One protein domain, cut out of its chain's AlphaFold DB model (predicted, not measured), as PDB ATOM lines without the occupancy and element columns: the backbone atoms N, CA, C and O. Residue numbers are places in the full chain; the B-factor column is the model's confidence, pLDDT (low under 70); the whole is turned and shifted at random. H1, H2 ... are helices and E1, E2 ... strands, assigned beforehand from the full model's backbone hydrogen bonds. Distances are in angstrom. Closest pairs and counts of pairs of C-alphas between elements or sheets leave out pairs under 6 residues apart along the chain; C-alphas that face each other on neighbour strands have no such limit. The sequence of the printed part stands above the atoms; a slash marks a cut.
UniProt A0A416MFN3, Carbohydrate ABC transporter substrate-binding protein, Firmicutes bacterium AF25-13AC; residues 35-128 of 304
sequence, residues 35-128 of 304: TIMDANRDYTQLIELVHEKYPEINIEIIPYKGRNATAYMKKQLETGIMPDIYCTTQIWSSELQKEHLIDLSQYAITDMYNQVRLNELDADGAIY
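This is residues 35 to 128 of the 304 residues of the protein "Carbohydrate ABC transporter substrate-binding protein" of Firmicutes bacterium AF25-13AC (UniProt A0A416MFN3). The model is an open U: one arm is a two-strand sheet, E1 and E2, with H1 beyond it, H2 is at the base, and H3 and H4 are in the other arm, joined by a long stretch with no named element. Another such stretch, residues 80 to 93, folds back from H2 into the middle before H3. The printed part has 94 residues, with four named helices and two named strands in the order E1, H1, E2, H2, H3, H4; the sheet, E1 then E2, is parallel, and the class is mixed, helices and strands, with under half of the residues in named elements. It is only just compact, close to loose, with a radius of gyration of the C-alphas of 14.6 A and spans of 36 by 34 by 21 A.

E1, residues 35 to 38, begins at C-alpha 35 (154.695, 337.522, 254.650). H1, residues 44 to 53, is 14.5 A long, and E2, residues 59 to 63, is 12.6 A. H2, residues 69 to 79, is 15.4 A long, and H3, residues 94 to 100, is 10.3 A. H4, residues 115 to 120, ends at C-alpha 120 (168.753, 337.249, 232.847).

E1 and E2 are parallel, at 36 degrees, with N 62 and O 36 2.8 A apart, within hydrogen-bond range. E1, H1 and E2 form a strand-helix-strand unit, two parallel neighbour strands with a helix between, whose crossover is right-handed. The closest C-alphas of H1 and E2, those of Ile 47 and Ile 59, are 6.4 A apart. H2 and H3 touch; their closest C-alphas, those of Leu 77 and His 100, are 6.6 A apart. They run the same way at a steep tilt of 69 degrees, only just short of about perpendicular. H4 touches no helix, and H3 and H4 are apart. In H1, H2, H3 and H4 every O i to N i+4 pair is within hydrogen-bond range.

The two C-alphas farthest apart, those of Glu 52 and Asp 124, are 37.3 A apart. The printed part has no cut. The links H2 to H3 and H3 to H4 are long, 14 residues each. Residues 111 to 117, of which 115 to 117 belong to H4, stand free. The mean pLDDT of the printed part is 89.8, and residues 39 to 40 are under 70.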
ATOM      1  N   THR A  35     155.076 336.195 255.121       95.31
ATOM      2  CA  THR A  35     154.695 337.522 254.650       95.31
ATOM      3  C   THR A  35     155.066 337.736 253.183       95.31
ATOM      4  O   THR A  35     156.145 337.357 252.723       95.31
ATOM      5  N   ILE A  36     154.172 338.390 252.439       91.44
ATOM      6  CA  ILE A  36     154.381 338.837 251.055       91.44
ATOM      7  C   ILE A  36     153.983 340.304 250.981       91.44
ATOM      8  O   ILE A  36     152.915 340.679 251.455       91.44
ATOM      9  N   MET A  37     154.811 341.149 250.376       87.31
ATOM     10  CA  MET A  37     154.443 342.541 250.112       87.31
ATOM     11  C   MET A  37     154.099 342.715 248.641       87.31
ATOM     12  O   MET A  37     154.895 342.357 247.775       87.31
ATOM     13  N   ASP A  38     152.925 343.277 248.375       82.25
ATOM     14  CA  ASP A  38     152.448 343.517 247.017       82.25
ATOM     15  C   ASP A  38     151.516 344.737 246.964       82.25
ATOM     16  O   ASP A  38     150.943 345.172 247.976       82.25
ATOM     17  N   ALA A  39     151.407 345.317 245.771       69.50
ATOM     18  CA  ALA A  39     150.490 346.392 245.459       69.50
ATOM     19  C   ALA A  39     149.324 345.839 244.623       69.50
ATOM     20  O   ALA A  39     149.449 345.581 243.433       69.50
ATOM     21  N   ASN A  40     148.148 345.752 245.249       69.56
ATOM     22  CA  ASN A  40     146.859 345.601 244.568       69.56
ATOM     23  C   ASN A  40     146.595 344.280 243.810       69.56
ATOM     24  O   ASN A  40     145.634 344.242 243.039       69.56
ATOM     25  N   ARG A  41     147.342 343.186 244.032       77.62
ATOM     26  CA  ARG A  41     146.936 341.862 243.518       77.62
ATOM     27  C   ARG A  41     145.956 341.138 244.433       77.62
ATOM     28  O   ARG A  41     146.007 341.242 245.659       77.62
ATOM     29  N   ASP A  42     145.102 340.336 243.806       83.38
ATOM     30  CA  ASP A  42     144.263 339.365 244.496       83.38
ATOM     31  C   ASP A  42     145.023 338.044 244.683       83.38
ATOM     32  O   ASP A  42     145.313 337.327 243.724       83.38
ATOM     33  N   TYR A  43     145.342 337.726 245.937       86.88
ATOM     34  CA  TYR A  43     146.023 336.493 246.335       86.88
ATOM     35  C   TYR A  43     145.069 335.402 246.827       86.88
ATOM     36  O   TYR A  43     145.541 334.341 247.228       86.88
ATOM     37  N   THR A  44     143.750 335.622 246.799       90.88
ATOM     38  CA  THR A  44     142.760 334.712 247.402       90.88
ATOM     39  C   THR A  44     142.954 333.272 246.930       90.88
ATOM     40  O   THR A  44     143.126 332.375 247.751       90.88
ATOM     41  N   GLN A  45     143.060 333.056 245.616       91.50
ATOM     42  CA  GLN A  45     143.252 331.714 245.049       91.50
ATOM     43  C   GLN A  45     144.594 331.080 245.440       91.50
ATOM     44  O   GLN A  45     144.668 329.868 245.636       91.50
ATOM     45  N   LEU A  46     145.664 331.877 245.556       89.56
ATOM     46  CA  LEU A  46     146.964 331.370 246.003       89.56
ATOM     47  C   LEU A  46     146.896 330.936 247.468       89.56
ATOM     48  O   LEU A  46     147.371 329.855 247.804       89.56
ATOM     49  N   ILE A  47     146.302 331.771 248.323       93.25
ATOM     50  CA  ILE A  47     146.168 331.517 249.760       93.25
ATOM     51  C   ILE A  47     145.330 330.258 249.993       93.25
ATOM     52  O   ILE A  47     145.753 329.380 250.743       93.25
ATOM     53  N   GLU A  48     144.194 330.125 249.304       94.62
ATOM     54  CA  GLU A  48     143.345 328.929 249.366       94.62
ATOM     55  C   GLU A  48     144.105 327.669 248.931       94.62
ATOM     56  O   GLU A  48     144.080 326.662 249.637       94.62
ATOM     57  N   LEU A  49     144.841 327.730 247.814       94.75
ATOM     58  CA  LEU A  49     145.607 326.594 247.298       94.75
ATOM     59  C   LEU A  49     146.749 326.173 248.236       94.75
ATOM     60  O   LEU A  49     147.033 324.979 248.371       94.75
ATOM     61  N   VAL A  50     147.436 327.139 248.851       93.38
ATOM     62  CA  VAL A  50     148.501 326.853 249.820       93.38
ATOM     63  C   VAL A  50     147.905 326.231 251.072       93.38
ATOM     64  O   VAL A  50     148.392 325.186 251.483       93.38
ATOM     65  N   HIS A  51     146.823 326.793 251.610       92.50
ATOM     66  CA  HIS A  51     146.172 326.262 252.804       92.50
ATOM     67  C   HIS A  51     145.561 324.866 252.577       92.50
ATOM     68  O   HIS A  51     145.597 324.024 253.468       92.50
ATOM     69  N   GLU A  52     145.054 324.569 251.372       95.25
ATOM     70  CA  GLU A  52     144.573 323.226 251.014       95.25
ATOM     71  C   GLU A  52     145.701 322.179 251.053       95.25
ATOM     72  O   GLU A  52     145.497 321.054 251.515       95.25
ATOM     73  N   LYS A  53     146.894 322.529 250.557       95.25
ATOM     74  CA  LYS A  53     148.036 321.602 250.461       95.25
ATOM     75  C   LYS A  53     148.893 321.549 251.722       95.25
ATOM     76  O   LYS A  53     149.480 320.504 251.998       95.25
ATOM     77  N   TYR A  54     148.980 322.668 252.427       94.06
ATOM     78  CA  TYR A  54     149.837 322.926 253.577       94.06
ATOM     79  C   TYR A  54     149.026 323.726 254.610       94.06
ATOM     80  O   TYR A  54     149.195 324.943 254.720       94.06
ATOM     81  N   PRO A  55     148.090 323.080 255.332       91.75
ATOM     82  CA  PRO A  55     147.191 323.759 256.270       91.75
ATOM     83  C   PRO A  55     147.924 324.464 257.417       91.75
ATOM     84  O   PRO A  55     147.373 325.374 258.032       91.75
ATOM     85  N   GLU A  56     149.159 324.058 257.697       91.06
ATOM     86  CA  GLU A  56     150.048 324.667 258.679       91.06
ATOM     87  C   GLU A  56     150.666 325.997 258.211       91.06
ATOM     88  O   GLU A  56     151.188 326.752 259.031       91.06
ATOM     89  N   ILE A  57     150.624 326.296 256.906       92.62
ATOM     90  CA  ILE A  57     151.178 327.523 256.332       92.62
ATOM     91  C   ILE A  57     150.087 328.590 256.243       92.62
ATOM     92  O   ILE A  57     149.106 328.455 255.510       92.62
ATOM     93  N   ASN A  58     150.326 329.706 256.927       92.50
ATOM     94  CA  ASN A  58     149.540 330.927 256.803       92.50
ATOM     95  C   ASN A  58     150.289 331.941 255.931       92.50
ATOM     96  O   ASN A  58     151.500 332.099 256.075       92.50
ATOM     97  N   ILE A  59     149.578 332.645 255.048       93.50
ATOM     98  CA  ILE A  59     150.139 333.726 254.223       93.50
ATOM     99  C   ILE A  59     149.537 335.057 254.672       93.50
ATOM    100  O   ILE A  59     148.315 335.204 254.725       93.50
ATOM    101  N   GLU A  60     150.391 336.041 254.935       93.88
ATOM    102  CA  GLU A  60     149.991 337.420 255.214       93.88
ATOM    103  C   GLU A  60     150.428 338.340 254.070       93.88
ATOM    104  O   GLU A  60     151.612 338.438 253.743       93.88
ATOM    105  N   ILE A  61     149.469 339.058 253.479       92.19
ATOM    106  CA  ILE A  61     149.761 340.085 252.477       92.19
ATOM    107  C   ILE A  61     149.926 341.434 253.177       92.19
ATOM    108  O   ILE A  61     148.986 341.950 253.785       92.19
ATOM    109  N   ILE A  62     151.106 342.033 253.049       90.94
ATOM    110  CA  ILE A  62     151.430 343.378 253.520       90.94
ATOM    111  C   ILE A  62     151.148 344.357 252.369       90.94
ATOM    112  O   ILE A  62     151.949 344.445 251.434       90.94
ATOM    113  N   PRO A  63     150.037 345.117 252.399       85.69
ATOM    114  CA  PRO A  63     149.667 345.968 251.278       85.69
ATOM    115  C   PRO A  63     150.587 347.184 251.182       85.69
ATOM    116  O   PRO A  63     150.694 347.980 252.124       85.69
ATOM    117  N   TYR A  64     151.183 347.396 250.011       84.88
ATOM    118  CA  TYR A  64     151.862 348.649 249.710       84.88
ATOM    119  C   TYR A  64     150.856 349.717 249.249       84.88
ATOM    120  O   TYR A  64     150.110 349.521 248.296       84.88
ATOM    121  N   LYS A  65     150.833 350.867 249.937       81.56
ATOM    122  CA  LYS A  65     149.902 351.988 249.663       81.56
ATOM    123  C   LYS A  65     150.603 353.289 249.256       81.56
ATOM    124  O   LYS A  65     149.997 354.361 249.291       81.56
ATOM    125  N   GLY A  66     151.902 353.231 248.972       79.81
ATOM    126  CA  GLY A  66     152.676 354.402 248.560       79.81
ATOM    127  C   GLY A  66     152.615 354.643 247.050       79.81
ATOM    128  O   GLY A  66     152.089 353.834 246.298       79.81
ATOM    129  N   ARG A  67     153.195 355.760 246.594       74.12
ATOM    130  CA  ARG A  67     153.223 356.143 245.164       74.12
ATOM    131  C   ARG A  67     154.434 355.629 244.381       74.12
ATOM    132  O   ARG A  67     154.460 355.754 243.170       74.12
ATOM    133  N   ASN A  68     155.474 355.134 245.056       79.06
ATOM    134  CA  ASN A  68     156.716 354.693 244.405       79.06
ATOM    135  C   ASN A  68     157.166 353.321 244.934       79.06
ATOM    136  O   ASN A  68     158.032 353.241 245.808       79.06
ATOM    137  N   ALA A  69     156.496 352.260 244.472       82.25
ATOM    138  CA  ALA A  69     156.741 350.883 244.915       82.25
ATOM    139  C   ALA A  69     158.195 350.458 244.678       82.25
ATOM    140  O   ALA A  69     158.837 349.924 245.577       82.25
ATOM    141  N   THR A  70     158.756 350.813 243.522       83.00
ATOM    142  CA  THR A  70     160.137 350.495 243.138       83.00
ATOM    143  C   THR A  70     161.169 351.020 244.142       83.00
ATOM    144  O   THR A  70     162.033 350.270 244.599       83.00
ATOM    145  N   ALA A  71     161.080 352.293 244.545       86.06
ATOM    146  CA  ALA A  71     162.001 352.854 245.538       86.06
ATOM    147  C   ALA A  71     161.818 352.218 246.925       86.06
ATOM    148  O   ALA A  71     162.791 352.040 247.660       86.06
ATOM    149  N   TYR A  72     160.580 351.861 247.278       89.62
ATOM    150  CA  TYR A  72     160.277 351.171 248.526       89.62
ATOM    151  C   TYR A  72     160.880 349.757 248.555       89.62
ATOM    152  O   TYR A  72     161.611 349.434 249.491       89.62
ATOM    153  N   MET A  73     160.686 348.968 247.494       90.06
ATOM    154  CA  MET A  73     161.280 347.636 247.317       90.06
ATOM    155  C   MET A  73     162.806 347.683 247.380       90.06
ATOM    156  O   MET A  73     163.427 346.849 248.040       90.06
ATOM    157  N   LYS A  74     163.428 348.681 246.740       91.94
ATOM    158  CA  LYS A  74     164.879 348.877 246.828       91.94
ATOM    159  C   LYS A  74     165.318 349.123 248.271       91.94
ATOM    160  O   LYS A  74     166.283 348.524 248.732       91.94
ATOM    161  N   LYS A  75     164.597 349.981 248.999       93.69
ATOM    162  CA  LYS A  75     164.939 350.322 250.383       93.69
ATOM    163  C   LYS A  75     164.804 349.131 251.331       93.69
ATOM    164  O   LYS A  75     165.615 348.995 252.246       93.69
ATOM    165  N   GLN A  76     163.798 348.286 251.125       93.81
ATOM    166  CA  GLN A  76     163.640 347.045 251.885       93.81
ATOM    167  C   GLN A  76     164.861 346.146 251.711       93.81
ATOM    168  O   GLN A  76     165.441 345.725 252.710       93.81
ATOM    169  N   LEU A  77     165.311 345.959 250.466       94.75
ATOM    170  CA  LEU A  77     166.507 345.175 250.183       94.75
ATOM    171  C   LEU A  77     167.759 345.817 250.795       94.75
ATOM    172  O   LEU A  77     168.447 345.154 251.550       94.75
ATOM    173  N   GLU A  78     168.001 347.116 250.587       95.50
ATOM    174  CA  GLU A  78     169.155 347.847 251.158       95.50
ATOM    175  C   GLU A  78     169.224 347.824 252.698       95.50
ATOM    176  O   GLU A  78     170.267 348.121 253.278       95.50
ATOM    177  N   THR A  79     168.101 347.586 253.382       95.19
ATOM    178  CA  THR A  79     168.041 347.570 254.854       95.19
ATOM    179  C   THR A  79     167.940 346.165 255.434       95.19
ATOM    180  O   THR A  79     168.070 346.014 256.649       95.19
ATOM    181  N   GLY A  80     167.671 345.152 254.604       92.75
ATOM    182  CA  GLY A  80     167.302 343.807 255.044       92.75
ATOM    183  C   GLY A  80     165.983 343.739 255.827       92.75
ATOM    184  O   GLY A  80     165.697 342.712 256.437       92.75
ATOM    185  N   ILE A  81     165.186 344.816 255.856       93.88
ATOM    186  CA  ILE A  81     163.865 344.847 256.499       93.88
ATOM    187  C   ILE A  81     162.828 344.607 255.405       93.88
ATOM    188  O   ILE A  81     162.367 345.535 254.738       93.88
ATOM    189  N   MET A  82     162.492 343.339 255.205       91.81
ATOM    190  CA  MET A  82     161.696 342.855 254.080       91.81
ATOM    191  C   MET A  82     160.710 341.768 254.529       91.81
ATOM    192  O   MET A  82     160.930 341.161 255.577       91.81
ATOM    193  N   PRO A  83     159.620 341.548 253.769       93.56
ATOM    194  CA  PRO A  83     158.796 340.349 253.921       93.56
ATOM    195  C   PRO A  83     159.614 339.073 253.671       93.56
ATOM    196  O   PRO A  83     160.691 339.127 253.071       93.56
ATOM    197  N   ASP A  84     159.068 337.925 254.069       94.88
ATOM    198  CA  ASP A  84     159.672 336.608 253.835       94.88
ATOM    199  C   ASP A  84     159.812 336.312 252.336       94.88
ATOM    200  O   ASP A  84     160.844 335.811 251.886       94.88
ATOM    201  N   ILE A  85     158.792 336.672 251.550       92.56
ATOM    202  CA  ILE A  85     158.832 336.641 250.088       92.56
ATOM    203  C   ILE A  85     159.019 338.067 249.578       92.56
ATOM    204  O   ILE A  85     158.099 338.892 249.582       92.56
ATOM    205  N   TYR A  86     160.236 338.353 249.125       91.88
ATOM    206  CA  TYR A  86     160.589 339.633 248.528       91.88
ATOM    207  C   TYR A  86     160.145 339.711 247.068       91.88
ATOM    208  O   TYR A  86     160.657 338.999 246.206       91.88
ATOM    209  N   CYS A  87     159.224 340.631 246.798       87.94
ATOM    210  CA  CYS A  87     158.815 341.001 245.450       87.94
ATOM    211  C   CYS A  87     159.588 342.241 245.003       87.94
ATOM    212  O   CYS A  87     159.798 343.178 245.779       87.94
ATOM    213  N   THR A  88     159.986 342.272 243.734       85.94
ATOM    214  CA  THR A  88     160.657 343.439 243.179       85.94
ATOM    215  C   THR A  88     160.306 343.684 241.730       85.94
ATOM    216  O   THR A  88     160.026 342.760 240.973       85.94
ATOM    217  N   THR A  89     160.362 344.959 241.368       78.44
ATOM    218  CA  THR A  89     160.145 345.457 240.022       78.44
ATOM    219  C   THR A  89     161.433 345.727 239.255       78.44
ATOM    220  O   THR A  89     161.391 346.336 238.196       78.44
ATOM    221  N   GLN A  90     162.601 345.367 239.791       81.94
ATOM    222  CA  GLN A  90     163.892 345.580 239.136       81.94
ATOM    223  C   GLN A  90     164.893 344.518 239.581       81.94
ATOM    224  O   GLN A  90     164.818 343.995 240.691       81.94
ATOM    225  N   ILE A  91     165.886 344.261 238.737       87.12
ATOM    226  CA  ILE A  91     167.051 343.464 239.115       87.12
ATOM    227  C   ILE A  91     168.075 344.423 239.726       87.12
ATOM    228  O   ILE A  91     168.615 345.296 239.047       87.12
ATOM    229  N   TRP A  92     168.310 344.301 241.030       88.81
ATOM    230  CA  TRP A  92     169.292 345.126 241.740       88.81
ATOM    231  C   TRP A  92     170.714 344.581 241.570       88.81
ATOM    232  O   TRP A  92     170.916 343.511 241.006       88.81
ATOM    233  N   SER A  93     171.719 345.294 242.076       90.62
ATOM    234  CA  SER A  93     173.117 344.835 242.046       90.62
ATOM    235  C   SER A  93     173.283 343.443 242.671       90.62
ATOM    236  O   SER A  93     172.646 343.163 243.694       90.62
ATOM    237  N   SER A  94     174.172 342.615 242.118       91.50
ATOM    238  CA  SER A  94     174.413 341.254 242.614       91.50
ATOM    239  C   SER A  94     174.851 341.243 244.082       91.50
ATOM    240  O   SER A  94     174.454 340.349 244.824       91.50
ATOM    241  N   GLU A  95     175.584 342.259 244.546       94.38
ATOM    242  CA  GLU A  95     176.017 342.387 245.941       94.38
ATOM    243  C   GLU A  95     174.834 342.491 246.911       94.38
ATOM    244  O   GLU A  95     174.778 341.745 247.886       94.38
ATOM    245  N   LEU A  96     173.863 343.365 246.617       93.62
ATOM    246  CA  LEU A  96     172.656 343.529 247.440       93.62
ATOM    247  C   LEU A  96     171.801 342.260 247.460       93.62
ATOM    248  O   LEU A  96     171.264 341.896 248.504       93.62
ATOM    249  N   GLN A  97     171.679 341.581 246.315       94.25
ATOM    250  CA  GLN A  97     170.950 340.316 246.238       94.25
ATOM    251  C   GLN A  97     171.617 339.256 247.124       94.25
ATOM    252  O   GLN A  97     170.961 338.662 247.972       94.25
ATOM    253  N   LYS A  98     172.937 339.086 247.003       94.94
ATOM    254  CA  LYS A  98     173.730 338.132 247.792       94.94
ATOM    255  C   LYS A  98     173.705 338.394 249.294       94.94
ATOM    256  O   LYS A  98     173.813 337.452 250.076       94.94
ATOM    257  N   GLU A  99     173.644 339.659 249.698       95.75
ATOM    258  CA  GLU A  99     173.660 340.046 251.108       95.75
ATOM    259  C   GLU A  99     172.360 339.664 251.830       95.75
ATOM    260  O   GLU A  99     172.400 339.261 252.996       95.75
ATOM    261  N   HIS A 100     171.220 339.766 251.141       95.56
ATOM    262  CA  HIS A 100     169.903 339.717 251.779       95.56
ATOM    263  C   HIS A 100     168.984 338.591 251.294       95.56
ATOM    264  O   HIS A 100     168.041 338.250 252.007       95.56
ATOM    265  N   LEU A 101     169.233 338.003 250.121       95.62
ATOM    266  CA  LEU A 101     168.376 336.981 249.517       95.62
ATOM    267  C   LEU A 101     169.006 335.588 249.599       95.62
ATOM    268  O   LEU A 101     170.226 335.417 249.636       95.62
ATOM    269  N   ILE A 102     168.150 334.569 249.610       95.25
ATOM    270  CA  ILE A 102     168.578 333.173 249.572       95.25
ATOM    271  C   ILE A 102     168.981 332.775 248.149       95.25
ATOM    272  O   ILE A 102     168.315 333.142 247.185       95.25
ATOM    273  N   ASP A 103     170.063 332.010 248.023       96.31
ATOM    274  CA  ASP A 103     170.466 331.419 246.748       96.31
ATOM    275  C   ASP A 103     169.496 330.291 246.366       96.31
ATOM    276  O   ASP A 103     169.486 329.217 246.972       96.31
ATOM    277  N   LEU A 104     168.672 330.554 245.356       95.50
ATOM    278  CA  LEU A 104     167.648 329.661 244.830       95.50
ATOM    279  C   LEU A 104     168.206 328.630 243.843       95.50
ATOM    280  O   LEU A 104     167.507 327.666 243.543       95.50
ATOM    281  N   SER A 105     169.452 328.772 243.373       92.69
ATOM    282  CA  SER A 105     170.053 327.879 242.362       92.69
ATOM    283  C   SER A 105     170.132 326.409 242.796       92.69
ATOM    284  O   SER A 105     170.251 325.509 241.968       92.69
ATOM    285  N   GLN A 106     170.054 326.158 244.103       89.31
ATOM    286  CA  GLN A 106     170.129 324.825 244.702       89.31
ATOM    287  C   GLN A 106     168.752 324.167 244.878       89.31
ATOM    288  O   GLN A 106     168.668 323.019 245.320       89.31
ATOM    289  N   TYR A 107     167.670 324.882 244.567       94.00
ATOM    290  CA  TYR A 107     166.300 324.429 244.771       94.00
ATOM    291  C   TYR A 107     165.664 324.010 243.447       94.00
ATOM    292  O   TYR A 107     165.730 324.733 242.461       94.00
ATOM    293  N   ALA A 108     164.932 322.893 243.450       94.19
ATOM    294  CA  ALA A 108     164.277 322.341 242.254       94.19
ATOM    295  C   ALA A 108     163.264 323.291 241.577       94.19
ATOM    296  O   ALA A 108     162.829 323.039 240.458       94.19
ATOM    297  N   ILE A 109     162.875 324.387 242.240       89.00
ATOM    298  CA  ILE A 109     162.005 325.407 241.651       89.00
ATOM    299  C   ILE A 109     162.649 326.078 240.430       89.00
ATOM    300  O   ILE A 109     161.930 326.434 239.501       89.00
ATOM    301  N   THR A 110     163.982 326.201 240.368       90.12
ATOM    302  CA  THR A 110     164.662 326.778 239.196       90.12
ATOM    303  C   THR A 110     164.500 325.905 237.957       90.12
ATOM    304  O   THR A 110     164.387 326.437 236.856       90.12
ATOM    305  N   ASP A 111     164.374 324.584 238.118       91.44
ATOM    306  CA  ASP A 111     164.179 323.644 237.003       91.44
ATOM    307  C   ASP A 111     162.824 323.837 236.298       91.44
ATOM    308  O   ASP A 111     162.613 323.345 235.188       91.44
ATOM    309  N   MET A 112     161.895 324.569 236.925       91.06
ATOM    310  CA  MET A 112     160.601 324.922 236.338       91.06
ATOM    311  C   MET A 112     160.687 326.096 235.350       91.06
ATOM    312  O   MET A 112     159.710 326.372 234.649       91.06
ATOM    313  N   TYR A 113     161.829 326.787 235.274       87.44
ATOM    314  CA  TYR A 113     162.012 327.980 234.450       87.44
ATOM    315  C   TYR A 113     162.853 327.711 233.202       87.44
ATOM    316  O   TYR A 113     163.747 326.870 233.166       87.44
ATOM    317  N   ASN A 114     162.583 328.479 232.144       88.06
ATOM    318  CA  ASN A 114     163.414 328.468 230.945       88.06
ATOM    319  C   ASN A 114     164.802 329.059 231.259       88.06
ATOM    320  O   ASN A 114     164.890 330.163 231.794       88.06
ATOM    321  N   GLN A 115     165.870 328.373 230.842       86.38
ATOM    322  CA  GLN A 115     167.257 328.795 231.065       86.38
ATOM    323  C   GLN A 115     167.561 330.223 230.589       86.38
ATOM    324  O   GLN A 115     168.317 330.931 231.242       86.38
ATOM    325  N   VAL A 116     166.963 330.674 229.482       84.94
ATOM    326  CA  VAL A 116     167.140 332.049 228.985       84.94
ATOM    327  C   VAL A 116     166.694 333.068 230.036       84.94
ATOM    328  O   VAL A 116     167.368 334.071 230.221       84.94
ATOM    329  N   ARG A 117     165.613 332.781 230.775       81.50
ATOM    330  CA  ARG A 117     165.107 333.649 231.850       81.50
ATOM    331  C   ARG A 117     165.966 333.609 233.096       81.50
ATOM    332  O   ARG A 117     166.164 334.636 233.727       81.50
ATOM    333  N   LEU A 118     166.492 332.439 233.438       87.94
ATOM    334  CA  LEU A 118     167.414 332.326 234.565       87.94
ATOM    335  C   LEU A 118     168.724 333.066 234.286       87.94
ATOM    336  O   LEU A 118     169.233 333.731 235.176       87.94
ATOM    337  N   ASN A 119     169.223 333.029 233.047       87.56
ATOM    338  CA  ASN A 119     170.431 333.765 232.664       87.56
ATOM    339  C   ASN A 119     170.268 335.289 232.805       87.56
ATOM    340  O   ASN A 119     171.244 335.970 233.092       87.56
ATOM    341  N   GLU A 120     169.056 335.825 232.618       84.06
ATOM    342  CA  GLU A 120     168.753 337.249 232.847       84.06
ATOM    343  C   GLU A 120     168.827 337.631 234.338       84.06
ATOM    344  O   GLU A 120     169.006 338.801 234.659       84.06
ATOM    345  N   LEU A 121     168.701 336.651 235.241       88.81
ATOM    346  CA  LEU A 121     168.703 336.822 236.698       88.81
ATOM    347  C   LEU A 121     169.992 336.316 237.360       88.81
ATOM    348  O   LEU A 121     170.068 336.280 238.589       88.81
ATOM    349  N   ASP A 122     170.987 335.912 236.566       90.94
ATOM    350  CA  ASP A 122     172.267 335.441 237.081       90.94
ATOM    351  C   ASP A 122     173.007 336.567 237.809       90.94
ATOM    352  O   ASP A 122     173.281 337.634 237.258       90.94
ATOM    353  N   ALA A 123     173.342 336.305 239.067       91.69
ATOM    354  CA  ALA A 123     174.105 337.191 239.926       91.69
ATOM    355  C   ALA A 123     175.436 336.519 240.294       91.69
ATOM    356  O   ALA A 123     175.629 336.031 241.411       91.69
ATOM    357  N   ASP A 124     176.362 336.509 239.331       90.62
ATOM    358  CA  ASP A 124     177.677 335.861 239.395       90.62
ATOM    359  C   ASP A 124     177.598 334.341 239.646       90.62
ATOM    360  O   ASP A 124     178.267 333.802 240.536       90.62
ATOM    361  N   GLY A 125     176.779 333.639 238.861       91.00
ATOM    362  CA  GLY A 125     176.638 332.181 238.905       91.00
ATOM    363  C   GLY A 125     175.605 331.650 239.904       91.00
ATOM    364  O   GLY A 125     175.570 330.442 240.135       91.00
ATOM    365  N   ALA A 126     174.799 332.522 240.512       95.25
ATOM    366  CA  ALA A 126     173.727 332.169 241.443       95.25
ATOM    367  C   ALA A 126     172.425 332.898 241.084       95.25
ATOM    368  O   ALA A 126     172.447 333.955 240.456       95.25
ATOM    369  N   ILE A 127     171.289 332.337 241.507       95.62
ATOM    370  CA  ILE A 127     169.949 332.869 241.226       95.62
ATOM    371  C   ILE A 127     169.302 333.267 242.548       95.62
ATOM    372  O   ILE A 127     169.140 332.418 243.416       95.62
ATOM    373  N   TYR A 128     168.905 334.530 242.701       95.12
ATOM    374  CA  TYR A 128     168.273 335.039 243.934       95.12
ATOM    375  C   TYR A 128     166.822 335.482 243.744       95.12
ATOM    376  O   TYR A 128     166.096 335.690 244.715       95.12
TER     377      TYR A 128